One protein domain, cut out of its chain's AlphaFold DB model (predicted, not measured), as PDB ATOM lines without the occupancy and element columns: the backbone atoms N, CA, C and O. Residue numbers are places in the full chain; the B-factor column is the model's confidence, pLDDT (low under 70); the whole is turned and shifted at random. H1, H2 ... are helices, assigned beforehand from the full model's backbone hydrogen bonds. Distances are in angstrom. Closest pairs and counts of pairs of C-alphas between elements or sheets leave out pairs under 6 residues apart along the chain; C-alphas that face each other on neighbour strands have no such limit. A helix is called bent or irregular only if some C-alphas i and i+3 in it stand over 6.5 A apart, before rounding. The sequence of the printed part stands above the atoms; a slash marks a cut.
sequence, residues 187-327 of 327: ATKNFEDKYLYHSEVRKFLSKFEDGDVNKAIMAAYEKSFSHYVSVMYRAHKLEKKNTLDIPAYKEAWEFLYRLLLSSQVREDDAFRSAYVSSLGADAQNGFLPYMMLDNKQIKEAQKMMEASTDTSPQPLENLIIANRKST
ATOM      1  N   ALA A 187     117.020 126.922 101.319       84.62
ATOM      2  CA  ALA A 187     115.562 126.953 101.181       84.62
ATOM      3  C   ALA A 187     115.072 126.445  99.808       84.62
ATOM      4  O   ALA A 187     113.887 126.170  99.617       84.62
ATOM      5  N   THR A 188     115.981 126.268  98.847       83.19
ATOM      6  CA  THR A 188     115.658 125.737  97.524       83.19
ATOM      7  C   THR A 188     115.046 124.336  97.618       83.19
ATOM      8  O   THR A 188     115.637 123.404  98.164       83.19
ATOM      9  N   LYS A 189     113.877 124.139  96.998       77.81
ATOM     10  CA  LYS A 189     113.206 122.828  96.960       77.81
ATOM     11  C   LYS A 189     114.136 121.718  96.449       77.81
ATOM     12  O   LYS A 189     114.717 121.848  95.371       77.81
ATOM     13  N   ASN A 190     114.179 120.602  97.184       79.81
ATOM     14  CA  ASN A 190     115.019 119.424  96.920       79.81
ATOM     15  C   ASN A 190     116.532 119.709  96.921       79.81
ATOM     16  O   ASN A 190     117.300 118.941  96.342       79.81
ATOM     17  N   PHE A 191     116.967 120.812  97.529       86.56
ATOM     18  CA  PHE A 191     118.382 121.074  97.717       86.56
ATOM     19  C   PHE A 191     118.944 120.173  98.815       86.56
ATOM     20  O   PHE A 191     118.345 119.990  99.871       86.56
ATOM     21  N   GLU A 192     120.114 119.607  98.549       89.19
ATOM     22  CA  GLU A 192     120.892 118.859  99.528       89.19
ATOM     23  C   GLU A 192     122.162 119.648  99.849       89.19
ATOM     24  O   GLU A 192     122.869 120.062  98.930       89.19
ATOM     25  N   ASP A 193     122.506 119.775 101.132       90.88
ATOM     26  CA  ASP A 193     123.651 120.569 101.612       90.88
ATOM     27  C   ASP A 193     124.989 120.188 100.932       90.88
ATOM     28  O   ASP A 193     125.869 121.029 100.758       90.88
ATOM     29  N   LYS A 194     125.133 118.943 100.444       89.69
ATOM     30  CA  LYS A 194     126.310 118.494  99.666       89.69
ATOM     31  C   LYS A 194     126.564 119.332  98.403       89.69
ATOM     32  O   LYS A 194     127.691 119.372  97.921       89.69
ATOM     33  N   TYR A 195     125.532 119.983  97.860       92.00
ATOM     34  CA  TYR A 195     125.619 120.821  96.667       92.00
ATOM     35  C   TYR A 195     126.150 122.230  96.938       92.00
ATOM     36  O   TYR A 195     126.421 122.949  95.981       92.00
ATOM     37  N   LEU A 196     126.372 122.625  98.196       91.75
ATOM     38  CA  LEU A 196     127.014 123.908  98.514       91.75
ATOM     39  C   LEU A 196     128.430 124.030  97.937       91.75
ATOM     40  O   LEU A 196     128.888 125.141  97.688       91.75
ATOM     41  N   TYR A 197     129.091 122.901  97.673       91.19
ATOM     42  CA  TYR A 197     130.413 122.830  97.040       91.19
ATOM     43  C   TYR A 197     130.351 122.504  95.543       91.19
ATOM     44  O   TYR A 197     131.377 122.290  94.906       91.19
ATOM     45  N   HIS A 198     129.155 122.451  94.956       90.75
ATOM     46  CA  HIS A 198     129.008 122.313  93.512       90.75
ATOM     47  C   HIS A 198     129.508 123.591  92.823       90.75
ATOM     48  O   HIS A 198     129.109 124.685  93.215       90.75
ATOM     49  N   SER A 199     130.311 123.476  91.766       87.75
ATOM     50  CA  SER A 199     130.962 124.602  91.073       87.75
ATOM     51  C   SER A 199     129.988 125.708  90.665       87.75
ATOM     52  O   SER A 199     130.198 126.879  90.968       87.75
ATOM     53  N   GLU A 200     128.860 125.347  90.050       85.06
ATOM     54  CA  GLU A 200     127.838 126.335  89.685       85.06
ATOM     55  C   GLU A 200     127.161 127.010  90.886       85.06
ATOM     56  O   GLU A 200     126.780 128.167  90.767       85.06
ATOM     57  N   VAL A 201     127.028 126.332  92.032       88.62
ATOM     58  CA  VAL A 201     126.486 126.935  93.263       88.62
ATOM     59  C   VAL A 201     127.541 127.821  93.923       88.62
ATOM     60  O   VAL A 201     127.221 128.908  94.390       88.62
ATOM     61  N   ARG A 202     128.817 127.427  93.891       87.94
ATOM     62  CA  ARG A 202     129.928 128.226  94.423       87.94
ATOM     63  C   ARG A 202     130.110 129.555  93.709       87.94
ATOM     64  O   ARG A 202     130.451 130.536  94.362       87.94
ATOM     65  N   LYS A 203     129.755 129.655  92.424       84.31
ATOM     66  CA  LYS A 203     129.685 130.956  91.732       84.31
ATOM     67  C   LYS A 203     128.784 131.962  92.460       84.31
ATOM     68  O   LYS A 203     129.120 133.143  92.463       84.31
ATOM     69  N   PHE A 204     127.735 131.500  93.156       82.50
ATOM     70  CA  PHE A 204     126.842 132.350  93.959       82.50
ATOM     71  C   PHE A 204     127.486 132.935  95.207       82.50
ATOM     72  O   PHE A 204     126.982 133.903  95.771       82.50
ATOM     73  N   LEU A 205     128.594 132.344  95.630       86.81
ATOM     74  CA  LEU A 205     129.292 132.683  96.857       86.81
ATOM     75  C   LEU A 205     130.687 133.264  96.571       86.81
ATOM     76  O   LEU A 205     131.330 133.750  97.488       86.81
ATOM     77  N   SER A 206     131.115 133.282  95.301       81.19
ATOM     78  CA  SER A 206     132.471 133.635  94.843       81.19
ATOM     79  C   SER A 206     132.958 135.052  95.179       81.19
ATOM     80  O   SER A 206     134.145 135.337  95.051       81.19
ATOM     81  N   LYS A 207     132.057 135.959  95.572       77.56
ATOM     82  CA  LYS A 207     132.394 137.329  95.996       77.56
ATOM     83  C   LYS A 207     132.660 137.459  97.495       77.56
ATOM     84  O   LYS A 207     133.191 138.484  97.911       77.56
ATOM     85  N   PHE A 208     132.274 136.467  98.288       81.06
ATOM     86  CA  PHE A 208     132.602 136.407  99.706       81.06
ATOM     87  C   PHE A 208     133.925 135.668  99.875       81.06
ATOM     88  O   PHE A 208     134.211 134.737  99.125       81.06
ATOM     89  N   GLU A 209     134.714 136.061 100.871       80.31
ATOM     90  CA  GLU A 209     135.890 135.283 101.243       80.31
ATOM     91  C   GLU A 209     135.457 133.873 101.657       80.31
ATOM     92  O   GLU A 209     134.493 133.698 102.409       80.31
ATOM     93  N   ASP A 210     136.173 132.857 101.187       78.81
ATOM     94  CA  ASP A 210     135.813 131.458 101.423       78.81
ATOM     95  C   ASP A 210     135.776 131.123 102.923       78.81
ATOM     96  O   ASP A 210     134.886 130.398 103.378       78.81
ATOM     97  N   GLY A 211     136.636 131.752 103.730       78.50
ATOM     98  CA  GLY A 211     136.562 131.719 105.190       78.50
ATOM     99  C   GLY A 211     135.230 132.223 105.762       78.50
ATOM    100  O   GLY A 211     134.689 131.608 106.684       78.50
ATOM    101  N   ASP A 212     134.657 133.297 105.220       84.00
ATOM    102  CA  ASP A 212     133.359 133.824 105.657       84.00
ATOM    103  C   ASP A 212     132.193 132.971 105.161       84.00
ATOM    104  O   ASP A 212     131.217 132.771 105.890       84.00
ATOM    105  N   VAL A 213     132.319 132.380 103.972       89.69
ATOM    106  CA  VAL A 213     131.347 131.401 103.480       89.69
ATOM    107  C   VAL A 213     131.334 130.158 104.366       89.69
ATOM    108  O   VAL A 213     130.266 129.718 104.785       89.69
ATOM    109  N   ASN A 214     132.500 129.615 104.714       91.69
ATOM    110  CA  ASN A 214     132.612 128.442 105.581       91.69
ATOM    111  C   ASN A 214     132.087 128.728 107.000       91.69
ATOM    112  O   ASN A 214     131.367 127.903 107.566       91.69
ATOM    113  N   LYS A 215     132.330 129.929 107.552       90.00
ATOM    114  CA  LYS A 215     131.688 130.378 108.806       90.00
ATOM    115  C   LYS A 215     130.166 130.453 108.680       90.00
ATOM    116  O   LYS A 215     129.466 130.018 109.592       90.00
ATOM    117  N   ALA A 216     129.647 130.995 107.576       91.06
ATOM    118  CA  ALA A 216     128.210 131.101 107.338       91.06
ATOM    119  C   ALA A 216     127.550 129.721 107.201       91.06
ATOM    120  O   ALA A 216     126.500 129.488 107.798       91.06
ATOM    121  N   ILE A 217     128.192 128.790 106.489       92.31
ATOM    122  CA  ILE A 217     127.765 127.390 106.378       92.31
ATOM    123  C   ILE A 217     127.759 126.726 107.760       92.31
ATOM    124  O   ILE A 217     126.752 126.148 108.158       92.31
ATOM    125  N   MET A 218     128.840 126.867 108.534       90.44
ATOM    126  CA  MET A 218     128.932 126.312 109.888       90.44
ATOM    127  C   MET A 218     127.847 126.877 110.812       90.44
ATOM    128  O   MET A 218     127.217 126.133 111.559       90.44
ATOM    129  N   ALA A 219     127.579 128.182 110.741       89.81
ATOM    130  CA  ALA A 219     126.494 128.806 111.490       89.81
ATOM    131  C   ALA A 219     125.113 128.284 111.059       89.81
ATOM    132  O   ALA A 219     124.247 128.092 111.908       89.81
ATOM    133  N   ALA A 220     124.915 128.019 109.764       89.19
ATOM    134  CA  ALA A 220     123.684 127.439 109.233       89.19
ATOM    135  C   ALA A 220     123.466 125.979 109.679       89.19
ATOM    136  O   ALA A 220     122.334 125.493 109.651       89.19
ATOM    137  N   TYR A 221     124.530 125.296 110.107       88.31
ATOM    138  CA  TYR A 221     124.489 123.978 110.749       88.31
ATOM    139  C   TYR A 221     124.501 124.062 112.277       88.31
ATOM    140  O   TYR A 221     124.881 123.101 112.935       88.31
ATOM    141  N   GLU A 222     124.171 125.222 112.854       86.50
ATOM    142  CA  GLU A 222     124.170 125.443 114.308       86.50
ATOM    143  C   GLU A 222     125.512 125.121 114.983       86.50
ATOM    144  O   GLU A 222     125.579 124.766 116.156       86.50
ATOM    145  N   LYS A 223     126.611 125.288 114.238       84.19
ATOM    146  CA  LYS A 223     127.976 124.937 114.652       84.19
ATOM    147  C   LYS A 223     128.191 123.435 114.892       84.19
ATOM    148  O   LYS A 223     129.154 123.062 115.560       84.19
ATOM    149  N   SER A 224     127.348 122.578 114.313       87.56
ATOM    150  CA  SER A 224     127.544 121.129 114.311       87.56
ATOM    151  C   SER A 224     128.747 120.742 113.450       87.56
ATOM    152  O   SER A 224     128.725 120.801 112.214       87.56
ATOM    153  N   PHE A 225     129.804 120.286 114.119       88.38
ATOM    154  CA  PHE A 225     130.982 119.728 113.465       88.38
ATOM    155  C   PHE A 225     130.630 118.432 112.722       88.38
ATOM    156  O   PHE A 225     131.077 118.219 111.593       88.38
ATOM    157  N   SER A 226     129.789 117.582 113.325       89.12
ATOM    158  CA  SER A 226     129.407 116.294 112.743       89.12
ATOM    159  C   SER A 226     128.622 116.470 111.436       89.12
ATOM    160  O   SER A 226     128.915 115.791 110.444       89.12
ATOM    161  N   HIS A 227     127.692 117.431 111.384       90.00
ATOM    162  CA  HIS A 227     126.918 117.746 110.182       90.00
ATOM    163  C   HIS A 227     127.829 118.283 109.083       90.00
ATOM    164  O   HIS A 227     127.776 117.794 107.954       90.00
ATOM    165  N   TYR A 228     128.721 119.220 109.420       91.62
ATOM    166  CA  TYR A 228     129.656 119.803 108.456       91.62
ATOM    167  C   TYR A 228     130.551 118.730 107.823       91.62
ATOM    168  O   TYR A 228     130.615 118.619 106.596       91.62
ATOM    169  N   VAL A 229     131.184 117.878 108.637       91.75
ATOM    170  CA  VAL A 229     132.014 116.757 108.157       91.75
ATOM    171  C   VAL A 229     131.208 115.818 107.257       91.75
ATOM    172  O   VAL A 229     131.682 115.390 106.204       91.75
ATOM    173  N   SER A 230     129.968 115.519 107.639       91.12
ATOM    174  CA  SER A 230     129.104 114.610 106.886       91.12
ATOM    175  C   SER A 230     128.701 115.197 105.523       91.12
ATOM    176  O   SER A 230     128.658 114.475 104.521       91.12
ATOM    177  N   VAL A 231     128.468 116.512 105.446       91.75
ATOM    178  CA  VAL A 231     128.248 117.239 104.185       91.75
ATOM    179  C   VAL A 231     129.493 117.197 103.306       91.75
ATOM    180  O   VAL A 231     129.385 116.820 102.138       91.75
ATOM    181  N   MET A 232     130.667 117.509 103.860       91.94
ATOM    182  CA  MET A 232     131.942 117.494 103.135       91.94
ATOM    183  C   MET A 232     132.252 116.111 102.552       91.94
ATOM    184  O   MET A 232     132.508 115.977 101.355       91.94
ATOM    185  N   TYR A 233     132.116 115.053 103.354       91.12
ATOM    186  CA  TYR A 233     132.311 113.677 102.890       91.12
ATOM    187  C   TYR A 233     131.379 113.314 101.717       91.12
ATOM    188  O   TYR A 233     131.757 112.597 100.787       91.12
ATOM    189  N   ARG A 234     130.142 113.822 101.714       89.31
ATOM    190  CA  ARG A 234     129.199 113.604 100.604       89.31
ATOM    191  C   ARG A 234     129.496 114.476  99.396       89.31
ATOM    192  O   ARG A 234     129.316 113.996  98.277       89.31
ATOM    193  N   ALA A 235     129.948 115.706  99.608       90.50
ATOM    194  CA  ALA A 235     130.391 116.596  98.545       90.50
ATOM    195  C   ALA A 235     131.564 115.980  97.771       90.50
ATOM    196  O   ALA A 235     131.555 116.016  96.546       90.50
ATOM    197  N   HIS A 236     132.480 115.271  98.440       88.25
ATOM    198  CA  HIS A 236     133.544 114.508  97.773       88.25
ATOM    199  C   HIS A 236     133.015 113.525  96.714       88.25
ATOM    200  O   HIS A 236     133.626 113.312  95.670       88.25
ATOM    201  N   LYS A 237     131.823 112.944  96.909       79.50
ATOM    202  CA  LYS A 237     131.213 112.050  95.906       79.50
ATOM    203  C   LYS A 237     130.770 112.790  94.634       79.50
ATOM    204  O   LYS A 237     130.527 112.130  93.623       79.50
ATOM    205  N   LEU A 238     130.675 114.123  94.663       75.31
ATOM    206  CA  LEU A 238     130.471 114.976  93.487       75.31
ATOM    207  C   LEU A 238     131.759 115.170  92.674       75.31
ATOM    208  O   LEU A 238     131.671 115.447  91.480       75.31
ATOM    209  N   GLU A 239     132.938 114.959  93.268       67.19
ATOM    210  CA  GLU A 239     134.226 115.011  92.557       67.19
ATOM    211  C   GLU A 239     134.249 114.012  91.401       67.19
ATOM    212  O   GLU A 239     134.592 114.356  90.276       67.19
ATOM    213  N   LYS A 240     133.718 112.805  91.636       63.34
ATOM    214  CA  LYS A 240     133.551 111.763  90.609       63.34
ATOM    215  C   LYS A 240     132.681 112.194  89.423       63.34
ATOM    216  O   LYS A 240     132.661 111.509  88.407       63.34
ATOM    217  N   LYS A 241     131.925 113.286  89.561       69.44
ATOM    218  CA  LYS A 241     131.063 113.862  88.524       69.44
ATOM    219  C   LYS A 241     131.654 115.130  87.894       69.44
ATOM    220  O   LYS A 241     130.933 115.780  87.148       69.44
ATOM    221  N   ASN A 242     132.900 115.515  88.202       75.94
ATOM    222  CA  ASN A 242     133.557 116.747  87.727       75.94
ATOM    223  C   ASN A 242     132.735 118.033  87.952       75.94
ATOM    224  O   ASN A 242     132.839 118.995  87.197       75.94
ATOM    225  N   THR A 243     131.891 118.048  88.984       84.06
ATOM    226  CA  THR A 243     131.018 119.188  89.326       84.06
ATOM    227  C   THR A 243     131.373 119.815  90.668       84.06
ATOM    228  O   THR A 243     130.755 120.793  91.074       84.06
ATOM    229  N   LEU A 244     132.366 119.262  91.363       88.56
ATOM    230  CA  LEU A 244     132.873 119.791  92.621       88.56
ATOM    231  C   LEU A 244     133.808 120.977  92.359       88.56
ATOM    232  O   LEU A 244     134.702 120.892  91.518       88.56
ATOM    233  N   ASP A 245     133.629 122.055  93.111       89.25
ATOM    234  CA  ASP A 245     134.612 123.130  93.215       89.25
ATOM    235  C   ASP A 245     135.762 122.677  94.126       89.25
ATOM    236  O   ASP A 245     135.656 122.711  95.353       89.25
ATOM    237  N   ILE A 246     136.839 122.166  93.520       88.56
ATOM    238  CA  ILE A 246     137.971 121.588  94.259       88.56
ATOM    239  C   ILE A 246     138.652 122.625  95.173       88.56
ATOM    240  O   ILE A 246     138.900 122.275  96.328       88.56
ATOM    241  N   PRO A 247     138.954 123.864  94.724       89.06
ATOM    242  CA  PRO A 247     139.509 124.898  95.601       89.06
ATOM    243  C   PRO A 247     138.658 125.158  96.848       89.06
ATOM    244  O   PRO A 247     139.147 124.972  97.961       89.06
ATOM    245  N   ALA A 248     137.370 125.475  96.673       89.25
ATOM    246  CA  ALA A 248     136.489 125.791  97.798       89.25
ATOM    247  C   ALA A 248     136.295 124.595  98.746       89.25
ATOM    248  O   ALA A 248     136.194 124.745  99.965       89.25
ATOM    249  N   TYR A 249     136.245 123.385  98.188       90.44
ATOM    250  CA  TYR A 249     136.170 122.149  98.959       90.44
ATOM    251  C   TYR A 249     137.428 121.913  99.809       90.44
ATOM    252  O   TYR A 249     137.318 121.537 100.975       90.44
ATOM    253  N   LYS A 250     138.627 122.153  99.264       89.88
ATOM    254  CA  LYS A 250     139.876 122.042 100.034       89.88
ATOM    255  C   LYS A 250     139.932 123.072 101.159       89.88
ATOM    256  O   LYS A 250     140.221 122.706 102.294       89.88
ATOM    257  N   GLU A 251     139.569 124.320 100.874       90.56
ATOM    258  CA  GLU A 251     139.563 125.376 101.888       90.56
ATOM    259  C   GLU A 251     138.577 125.084 103.031       90.56
ATOM    260  O   GLU A 251     138.863 125.349 104.199       90.56
ATOM    261  N   ALA A 252     137.436 124.463 102.731       91.75
ATOM    262  CA  ALA A 252     136.490 124.039 103.757       91.75
ATOM    263  C   ALA A 252     137.046 122.941 104.686       91.75
ATOM    264  O   ALA A 252     136.727 122.940 105.878       91.75
ATOM    265  N   TRP A 253     137.900 122.039 104.189       91.38
ATOM    266  CA  TRP A 253     138.614 121.090 105.052       91.38
ATOM    267  C   TRP A 253     139.691 121.768 105.899       91.38
ATOM    268  O   TRP A 253     139.772 121.494 107.097       91.38
ATOM    269  N   GLU A 254     140.458 122.696 105.322       89.31
ATOM    270  CA  GLU A 254     141.427 123.492 106.084       89.31
ATOM    271  C   GLU A 254     140.749 124.298 107.198       89.31
ATOM    272  O   GLU A 254     141.268 124.394 108.312       89.31
ATOM    273  N   PHE A 255     139.566 124.855 106.926       89.69
ATOM    274  CA  PHE A 255     138.753 125.557 107.914       89.69
ATOM    275  C   PHE A 255     138.394 124.654 109.104       89.69
ATOM    276  O   PHE A 255     138.575 125.061 110.256       89.69
ATOM    277  N   LEU A 256     137.944 123.418 108.853       88.00
ATOM    278  CA  LEU A 256     137.652 122.446 109.914       88.00
ATOM    279  C   LEU A 256     138.904 122.062 110.703       88.00
ATOM    280  O   LEU A 256     138.859 121.994 111.932       88.00
ATOM    281  N   TYR A 257     140.026 121.851 110.016       85.56
ATOM    282  CA  TYR A 257     141.292 121.523 110.662       85.56
ATOM    283  C   TYR A 257     141.757 122.639 111.607       85.56
ATOM    284  O   TYR A 257     142.095 122.398 112.766       85.56
ATOM    285  N   ARG A 258     141.696 123.890 111.145       83.25
ATOM    286  CA  ARG A 258     142.007 125.081 111.943       83.25
ATOM    287  C   ARG A 258     141.098 125.210 113.170       83.25
ATOM    288  O   ARG A 258     141.575 125.561 114.249       83.25
ATOM    289  N   LEU A 259     139.811 124.890 113.022       81.75
ATOM    290  CA  LEU A 259     138.851 124.877 114.126       81.75
ATOM    291  C   LEU A 259     139.230 123.831 115.187       81.75
ATOM    292  O   LEU A 259     139.236 124.150 116.377       81.75
ATOM    293  N   LEU A 260     139.645 122.631 114.769       79.44
ATOM    294  CA  LEU A 260     140.143 121.594 115.678       79.44
ATOM    295  C   LEU A 260     141.426 122.020 116.400       79.44
ATOM    296  O   LEU A 260     141.497 121.896 117.621       79.44
ATOM    297  N   LEU A 261     142.404 122.596 115.697       73.81
ATOM    298  CA  LEU A 261     143.640 123.079 116.325       73.81
ATOM    299  C   LEU A 261     143.384 124.182 117.361       73.81
ATOM    300  O   LEU A 261     144.022 124.208 118.414       73.81
ATOM    301  N   SER A 262     142.419 125.070 117.103       66.75
ATOM    302  CA  SER A 262     142.046 126.127 118.052       66.75
ATOM    303  C   SER A 262     141.389 125.604 119.337       66.75
ATOM    304  O   SER A 262     141.364 126.314 120.341       66.75
ATOM    305  N   SER A 263     140.898 124.357 119.334       60.28
ATOM    306  CA  SER A 263     140.192 123.749 120.468       60.28
ATOM    307  C   SER A 263     141.111 123.139 121.541       60.28
ATOM    308  O   SER A 263     140.617 122.600 122.526       60.28
ATOM    309  N   GLN A 264     142.441 123.245 121.386       54.38
ATOM    310  CA  GLN A 264     143.469 122.701 122.298       54.38
ATOM    311  C   GLN A 264     143.423 121.178 122.534       54.38
ATOM    312  O   GLN A 264     144.161 120.667 123.377       54.38
ATOM    313  N   VAL A 265     142.639 120.421 121.763       50.75
ATOM    314  CA  VAL A 265     142.627 118.955 121.839       50.75
ATOM    315  C   VAL A 265     143.839 118.412 121.077       50.75
ATOM    316  O   VAL A 265     143.793 118.186 119.871       50.75
ATOM    317  N   ARG A 266     144.964 118.250 121.780       46.72
ATOM    318  CA  ARG A 266     146.116 117.474 121.301       46.72
ATOM    319  C   ARG A 266     145.839 115.999 121.546       46.72
ATOM    320  O   ARG A 266     146.089 115.529 122.644       46.72
ATOM    321  N   GLU A 267     145.358 115.294 120.534       54.84
ATOM    322  CA  GLU A 267     145.428 113.833 120.456       54.84
ATOM    323  C   GLU A 267     145.149 113.403 119.012       54.84
ATOM    324  O   GLU A 267     144.353 114.039 118.319       54.84
ATOM    325  N   ASP A 268     145.773 112.314 118.564       56.75
ATOM    326  CA  ASP A 268     145.559 111.715 117.234       56.75
ATOM    327  C   ASP A 268     144.078 111.324 116.985       56.75
ATOM    328  O   ASP A 268     143.657 111.109 115.848       56.75
ATOM    329  N   ASP A 269     143.262 111.309 118.049       68.25
ATOM    330  CA  ASP A 269     141.816 111.077 118.043       68.25
ATOM    331  C   ASP A 269     140.958 112.362 118.103       68.25
ATOM    332  O   ASP A 269     139.728 112.272 118.153       68.25
ATOM    333  N   ALA A 270     141.547 113.566 118.064       78.00
ATOM    334  CA  ALA A 270     140.823 114.837 118.215       78.00
ATOM    335  C   ALA A 270     139.671 114.993 117.208       78.00
ATOM    336  O   ALA A 270     138.569 115.399 117.580       78.00
ATOM    337  N   PHE A 271     139.889 114.599 115.949       84.06
ATOM    338  CA  PHE A 271     138.849 114.611 114.917       84.06
ATOM    339  C   PHE A 271     137.677 113.693 115.278       84.06
ATOM    340  O   PHE A 271     136.513 114.096 115.229       84.06
ATOM    341  N   ARG A 272     137.980 112.447 115.658       83.12
ATOM    342  CA  ARG A 272     136.966 111.442 115.982       83.12
ATOM    343  C   ARG A 272     136.205 111.820 117.249       83.12
ATOM    344  O   ARG A 272     134.983 111.699 117.274       83.12
ATOM    345  N   SER A 273     136.914 112.306 118.263       82.88
ATOM    346  CA  SER A 273     136.339 112.796 119.514       82.88
ATOM    347  C   SER A 273     135.407 113.985 119.271       82.88
ATOM    348  O   SER A 273     134.259 113.960 119.718       82.88
ATOM    349  N   ALA A 274     135.833 114.975 118.475       83.94
ATOM    350  CA  ALA A 274     135.001 116.117 118.095       83.94
ATOM    351  C   ALA A 274     133.762 115.691 117.291       83.94
ATOM    352  O   ALA A 274     132.658 116.161 117.565       83.94
ATOM    353  N   TYR A 275     133.921 114.758 116.345       85.69
ATOM    354  CA  TYR A 275     132.807 114.221 115.563       85.69
ATOM    355  C   TYR A 275     131.774 113.520 116.449       85.69
ATOM    356  O   TYR A 275     130.598 113.865 116.391       85.69
ATOM    357  N   VAL A 276     132.198 112.572 117.293       84.38
ATOM    358  CA  VAL A 276     131.295 111.807 118.172       84.38
ATOM    359  C   VAL A 276     130.643 112.707 119.225       84.38
ATOM    360  O   VAL A 276     129.452 112.564 119.491       84.38
ATOM    361  N   SER A 277     131.387 113.662 119.786       84.06
ATOM    362  CA  SER A 277     130.852 114.619 120.763       84.06
ATOM    363  C   SER A 277     129.789 115.523 120.137       84.06
ATOM    364  O   SER A 277     128.703 115.668 120.694       84.06
ATOM    365  N   SER A 278     130.064 116.072 118.947       83.50
ATOM    366  CA  SER A 278     129.082 116.852 118.185       83.50
ATOM    367  C   SER A 278     127.862 116.007 117.831       83.50
ATOM    368  O   SER A 278     126.748 116.477 117.997       83.50
ATOM    369  N   LEU A 279     128.053 114.750 117.423       83.19
ATOM    370  CA  LEU A 279     126.961 113.832 117.096       83.19
ATOM    371  C   LEU A 279     126.026 113.589 118.292       83.19
ATOM    372  O   LEU A 279     124.807 113.547 118.132       83.19
ATOM    373  N   GLY A 280     126.598 113.431 119.490       80.06
ATOM    374  CA  GLY A 280     125.839 113.293 120.731       80.06
ATOM    375  C   GLY A 280     125.016 114.543 121.053       80.06
ATOM    376  O   GLY A 280     123.847 114.420 121.410       80.06
ATOM    377  N   ALA A 281     125.599 115.732 120.875       82.19
ATOM    378  CA  ALA A 281     124.895 117.004 121.053       82.19
ATOM    379  C   ALA A 281     123.776 117.198 120.014       82.19
ATOM    380  O   ALA A 281     122.663 117.583 120.370       82.19
ATOM    381  N   ASP A 282     124.032 116.860 118.748       80.56
ATOM    382  CA  ASP A 282     123.048 116.948 117.663       80.56
ATOM    383  C   ASP A 282     121.831 116.056 117.953       80.56
ATOM    384  O   ASP A 282     120.686 116.506 117.863       80.56
ATOM    385  N   ALA A 283     122.075 114.815 118.392       78.88
ATOM    386  CA  ALA A 283     121.024 113.871 118.757       78.88
ATOM    387  C   ALA A 283     120.172 114.359 119.944       78.88
ATOM    388  O   ALA A 283     118.957 114.156 119.952       78.88
ATOM    389  N   GLN A 284     120.783 115.021 120.933       78.00
ATOM    390  CA  GLN A 284     120.065 115.616 122.069       78.00
ATOM    391  C   GLN A 284     119.180 116.795 121.650       78.00
ATOM    392  O   GLN A 284     118.107 116.986 122.217       78.00
ATOM    393  N   ASN A 285     119.595 117.537 120.625       74.44
ATOM    394  CA  ASN A 285     118.853 118.671 120.081       74.44
ATOM    395  C   ASN A 285     117.767 118.258 119.069       74.44
ATOM    396  O   ASN A 285     117.156 119.114 118.434       74.44
ATOM    397  N   GLY A 286     117.508 116.956 118.900       65.25
ATOM    398  CA  GLY A 286     116.498 116.450 117.968       65.25
ATOM    399  C   GLY A 286     116.893 116.573 116.495       65.25
ATOM    400  O   GLY A 286     116.094 116.241 115.616       65.25
ATOM    401  N   PHE A 287     118.127 116.992 116.207       62.56
ATOM    402  CA  PHE A 287     118.687 116.866 114.875       62.56
ATOM    403  C   PHE A 287     119.039 115.402 114.667       62.56
ATOM    404  O   PHE A 287     119.859 114.830 115.379       62.56
ATOM    405  N   LEU A 288     118.434 114.774 113.662       56.19
ATOM    406  CA  LEU A 288     119.079 113.627 113.044       56.19
ATOM    407  C   LEU A 288     120.237 114.209 112.231       56.19
ATOM    408  O   LEU A 288     119.964 114.838 111.204       56.19
ATOM    409  N   PRO A 289     121.499 114.069 112.678       56.84
ATOM    410  CA  PRO A 289     122.635 114.612 111.953       56.84
ATOM    411  C   PRO A 289     122.564 114.054 110.542       56.84
ATOM    412  O   PRO A 289     122.461 112.837 110.352       56.84
ATOM    413  N   TYR A 290     122.504 114.963 109.571       60.81
ATOM    414  CA  TYR A 290     122.322 114.671 108.158       60.81
ATOM    415  C   TYR A 290     123.192 113.474 107.758       60.81
ATOM    416  O   TYR A 290     124.407 113.606 107.635       60.81
ATOM    417  N   MET A 291     122.546 112.304 107.624       68.62
ATOM    418  CA  MET A 291     123.119 110.956 107.505       68.62
ATOM    419  C   MET A 291     124.431 110.757 108.306       68.62
ATOM    420  O   MET A 291     125.511 111.168 107.884       68.62
ATOM    421  N   MET A 292     124.373 110.052 109.434       82.31
ATOM    422  CA  MET A 292     125.574 109.671 110.194       82.31
ATOM    423  C   MET A 292     126.611 108.968 109.310       82.31
ATOM    424  O   MET A 292     126.257 108.140 108.465       82.31
ATOM    425  N   LEU A 293     127.888 109.300 109.505       87.19
ATOM    426  CA  LEU A 293     128.983 108.573 108.878       87.19
ATOM    427  C   LEU A 293     129.282 107.301 109.673       87.19
ATOM    428  O   LEU A 293     129.350 107.324 110.901       87.19
ATOM    429  N   ASP A 294     129.490 106.188 108.974       89.44
ATOM    430  CA  ASP A 294     129.992 104.971 109.612       89.44
ATOM    431  C   ASP A 294     131.487 105.108 109.983       89.44
ATOM    432  O   ASP A 294     132.196 105.998 109.511       89.44
ATOM    433  N   ASN A 295     132.007 104.204 110.820       86.62
ATOM    434  CA  ASN A 295     133.407 104.258 111.271       86.62
ATOM    435  C   ASN A 295     134.432 104.251 110.121       86.62
ATOM    436  O   ASN A 295     135.531 104.784 110.280       86.62
ATOM    437  N   LYS A 296     134.117 103.628 108.979       90.31
ATOM    438  CA  LYS A 296     135.002 103.625 107.811       90.31
ATOM    439  C   LYS A 296     134.974 104.994 107.133       90.31
ATOM    440  O   LYS A 296     136.034 105.533 106.830       90.31
ATOM    441  N   GLN A 297     133.792 105.574 106.966       91.06
ATOM    442  CA  GLN A 297     133.596 106.905 106.394       91.06
ATOM    443  C   GLN A 297     134.229 108.003 107.254       91.06
ATOM    444  O   GLN A 297     134.842 108.912 106.710       91.06
ATOM    445  N   ILE A 298     134.161 107.892 108.586       89.19
ATOM    446  CA  ILE A 298     134.840 108.817 109.510       89.19
ATOM    447  C   ILE A 298     136.358 108.776 109.290       89.19
ATOM    448  O   ILE A 298     136.987 109.821 109.154       89.19
ATOM    449  N   LYS A 299     136.950 107.576 109.193       88.44
ATOM    450  CA  LYS A 299     138.388 107.423 108.910       88.44
ATOM    451  C   LYS A 299     138.774 107.977 107.538       88.44
ATOM    452  O   LYS A 299     139.845 108.549 107.388       88.44
ATOM    453  N   GLU A 300     137.927 107.789 106.530       90.31
ATOM    454  CA  GLU A 300     138.142 108.370 105.202       90.31
ATOM    455  C   GLU A 300     138.065 109.903 105.238       90.31
ATOM    456  O   GLU A 300     138.937 110.560 104.679       90.31
ATOM    457  N   ALA A 301     137.076 110.472 105.932       90.00
ATOM    458  CA  ALA A 301     136.927 111.915 106.110       90.00
ATOM    459  C   ALA A 301     138.128 112.538 106.839       90.00
ATOM    460  O   ALA A 301     138.627 113.578 106.416       90.00
ATOM    461  N   GLN A 302     138.641 111.873 107.879       88.56
ATOM    462  CA  GLN A 302     139.858 112.296 108.574       88.56
ATOM    463  C   GLN A 302     141.053 112.378 107.612       88.56
ATOM    464  O   GLN A 302     141.712 113.411 107.542       88.56
ATOM    465  N   LYS A 303     141.274 111.337 106.799       87.88
ATOM    466  CA  LYS A 303     142.351 111.334 105.796       87.88
ATOM    467  C   LYS A 303     142.198 112.443 104.755       87.88
ATOM    468  O   LYS A 303     143.196 112.991 104.305       87.88
ATOM    469  N   MET A 304     140.966 112.765 104.350       87.75
ATOM    470  CA  MET A 304     140.704 113.876 103.423       87.75
ATOM    471  C   MET A 304     141.084 115.223 104.041       87.75
ATOM    472  O   MET A 304     141.690 116.051 103.364       87.75
ATOM    473  N   MET A 305     140.757 115.425 105.319       87.56
ATOM    474  CA  MET A 305     141.139 116.626 106.055       87.56
ATOM    475  C   MET A 305     142.664 116.737 106.176       87.56
ATOM    476  O   MET A 305     143.222 117.769 105.822       87.56
ATOM    477  N   GLU A 306     143.348 115.671 106.592       83.94
ATOM    478  CA  GLU A 306     144.815 115.634 106.704       83.94
ATOM    479  C   GLU A 306     145.489 115.935 105.352       83.94
ATOM    480  O   GLU A 306     146.315 116.844 105.249       83.94
ATOM    481  N   ALA A 307     145.040 115.283 104.275       82.81
ATOM    482  CA  ALA A 307     145.566 115.503 102.927       82.81
ATOM    483  C   ALA A 307     145.338 116.932 102.398       82.81
ATOM    484  O   ALA A 307     146.089 117.396 101.540       82.81
ATOM    485  N   SER A 308     144.307 117.638 102.877       78.25
ATOM    486  CA  SER A 308     144.079 119.045 102.518       78.25
ATOM    487  C   SER A 308     145.077 120.002 103.183       78.25
ATOM    488  O   SER A 308     145.299 121.097 102.680       78.25
ATOM    489  N   THR A 309     145.713 119.573 104.278       70.88
ATOM    490  CA  THR A 309     146.610 120.405 105.098       70.88
ATOM    491  C   THR A 309     148.092 120.209 104.788       70.88
ATOM    492  O   THR A 309     148.880 121.125 105.014       70.88
ATOM    493  N   ASP A 310     148.468 119.084 104.170       57.97
ATOM    494  CA  ASP A 310     149.849 118.802 103.733       57.97
ATOM    495  C   ASP A 310     150.384 119.802 102.686       57.97
ATOM    496  O   ASP A 310     151.583 119.840 102.407       57.97
ATOM    497  N   THR A 311     149.523 120.651 102.116       48.44
ATOM    498  CA  THR A 311     149.905 121.698 101.157       48.44
ATOM    499  C   THR A 311     150.050 123.105 101.746       48.44
ATOM    500  O   THR A 311     150.445 124.004 101.005       48.44
ATOM    501  N   SER A 312     149.767 123.341 103.036       38.88
ATOM    502  CA  SER A 312     149.836 124.696 103.609       38.88
ATOM    503  C   SER A 312     150.144 124.709 105.115       38.88
ATOM    504  O   SER A 312     149.236 124.596 105.941       38.88
ATOM    505  N   PRO A 313     151.414 124.901 105.524       39.22
ATOM    506  CA  PRO A 313     151.752 125.139 106.914       39.22
ATOM    507  C   PRO A 313     151.747 126.648 107.164       39.22
ATOM    508  O   PRO A 313     152.794 127.288 107.120       39.22
ATOM    509  N   GLN A 314     150.585 127.242 107.443       39.62
ATOM    510  CA  GLN A 314     150.556 128.496 108.200       39.62
ATOM    511  C   GLN A 314     149.594 128.373 109.385       39.62
ATOM    512  O   GLN A 314     148.377 128.319 109.195       39.62
ATOM    513  N   PRO A 315     150.121 128.322 110.623       41.50
ATOM    514  CA  PRO A 315     149.293 128.456 111.803       41.50
ATOM    515  C   PRO A 315     148.600 129.826 111.791       41.50
ATOM    516  O   PRO A 315     149.196 130.848 111.455       41.50
ATOM    517  N   LEU A 316     147.330 129.845 112.192       42.97
ATOM    518  CA  LEU A 316     146.457 131.019 112.337       42.97
ATOM    519  C   LEU A 316     146.914 132.033 113.414       42.97
ATOM    520  O   LEU A 316     146.095 132.770 113.964       42.97
ATOM    521  N   GLU A 317     148.206 132.124 113.729       40.28
ATOM    522  CA  GLU A 317     148.715 133.091 114.711       40.28
ATOM    523  C   GLU A 317     148.508 134.552 114.267       40.28
ATOM    524  O   GLU A 317     148.449 135.454 115.102       40.28
ATOM    525  N   ASN A 318     148.241 134.799 112.980       37.78
ATOM    526  CA  ASN A 318     147.981 136.145 112.461       37.78
ATOM    527  C   ASN A 318     146.535 136.651 112.641       37.78
ATOM    528  O   ASN A 318     146.305 137.850 112.497       37.78
ATOM    529  N   LEU A 319     145.564 135.804 113.011       38.34
ATOM    530  CA  LEU A 319     144.168 136.239 113.217       38.34
ATOM    531  C   LEU A 319     143.852 136.634 114.672       38.34
ATOM    532  O   LEU A 319     142.859 137.311 114.923       38.34
ATOM    533  N   ILE A 320     144.720 136.288 115.630       35.94
ATOM    534  CA  ILE A 320     144.550 136.661 117.049       35.94
ATOM    535  C   ILE A 320     145.304 137.959 117.394       35.94
ATOM    536  O   ILE A 320     144.924 138.672 118.324       35.94
ATOM    537  N   ILE A 321     146.323 138.341 116.617       35.19
ATOM    538  CA  ILE A 321     147.126 139.547 116.898       35.19
ATOM    539  C   ILE A 321     146.445 140.835 116.391       35.19
ATOM    540  O   ILE A 321     146.675 141.904 116.960       35.19
ATOM    541  N   ALA A 322     145.534 140.756 115.414       34.38
ATOM    542  CA  ALA A 322     144.814 141.930 114.908       34.38
ATOM    543  C   ALA A 322     143.782 142.509 115.905       34.38
ATOM    544  O   ALA A 322     143.569 143.715 115.910       34.38
ATOM    545  N   ASN A 323     143.232 141.701 116.822       34.25
ATOM    546  CA  ASN A 323     142.285 142.167 117.852       34.25
ATOM    547  C   ASN A 323     142.941 142.532 119.198       34.25
ATOM    548  O   ASN A 323     142.244 142.830 120.165       34.25
ATOM    549  N   ARG A 324     144.280 142.523 119.284       32.94
ATOM    550  CA  ARG A 324     145.028 142.974 120.477       32.94
ATOM    551  C   ARG A 324     145.835 144.257 120.265       32.94
ATOM    552  O   ARG A 324     146.509 144.691 121.191       32.94
ATOM    553  N   LYS A 325     145.776 144.871 119.077       34.03
ATOM    554  CA  LYS A 325     146.477 146.133 118.772       34.03
ATOM    555  C   LYS A 325     145.560 147.321 118.460       34.03
ATOM    556  O   LYS A 325     146.056 148.362 118.047       34.03
ATOM    557  N   SER A 326     144.256 147.200 118.702       38.56
ATOM    558  CA  SER A 326     143.320 148.332 118.722       38.56
ATOM    559  C   SER A 326     142.642 148.436 120.091       38.56
ATOM    560  O   SER A 326     141.441 148.209 120.227       38.56
ATOM    561  N   THR A 327     143.453 148.717 121.108       39.09
ATOM    562  CA  THR A 327     143.043 149.443 122.321       39.09
ATOM    563  C   THR A 327     143.685 150.808 122.287       39.09
ATOM    564  O   THR A 327     144.909 150.825 122.012       39.09
TER     565      THR A 327
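This is residues 187 to 327 of the 327 residues of the protein "Avirulence protein HAC1Cala2" of Hyaloperonospora arabidopsidis (UniProt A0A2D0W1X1). A compact helical body is built round the antiparallel hairpin H4 and H5: H7 crosses one side, H3 crosses H5 on the other, and H6 lies across one end. A tail, residues 317 to 327 with H8, sticks out. The printed part has 141 residues with eight named helices, H1 to H8, and no named strand: all helix, mostly crossed packing. The radius of gyration of the C-alphas is 15.5 A, and the spans are 48 by 34 by 30 A.

H1, residues 193 to 197, begins at C-alpha 193 (123.651, 120.569, 101.612); it is only just irregular, with C-alphas 194 and 197 6.52 A apart. H2 is residues 199 to 202, H3 210 to 220, H4 225 to 239 (21.7 A), H5 246 to 262 (24.6 A), H6 270 to 284 (21.1 A), H7 295 to 309 (21.8 A). H8, residues 317 to 324, ends at C-alpha 324 (145.028, 142.974, 120.477).

H4 and H5, the hubs, form a hairpin at a shallow tilt of 22 degrees, opposite ways; the C-alphas of Met 232 and Tyr 249 are closest, 7.5 A. With residues 250 to 257 alone, H5 touches residues 304 to 309 of H7, about perpendicular at 82 degrees; closest C-alphas Trp 253 and Met 305, 5.2 A. With residues 248 to 255 alone, H5 touches H3; closest C-alphas Asn 214 and Ala 252, 6.1 A. Residues 225 to 229 of H4 touch residues 274 to 279 of H6; closest C-alphas Ser 226 and Tyr 275, 4.9 A. Residues 231 to 235 of H4 touch H1; closest C-alphas Lys 194 and Ala 235, 4.6 A. H2 touches no helix but is near H5. Every O i to N i+4 pair is within hydrogen-bond range in H3, H5, H6 and H7, against 8 of 11 in H4, 0 of 1 in H1 and 0 of 4 in H8 (O i to N i+3: 1 of 2 and 1 of 5); H2 is too short for such a pair.

The farthest C-alphas, Lys 241 and Thr 327, are 50.5 A apart. The printed part has no cut and no long link. pLDDT is under 70 at residues 239 to 241, 262 to 269, 286 to 291 and 310 to 327.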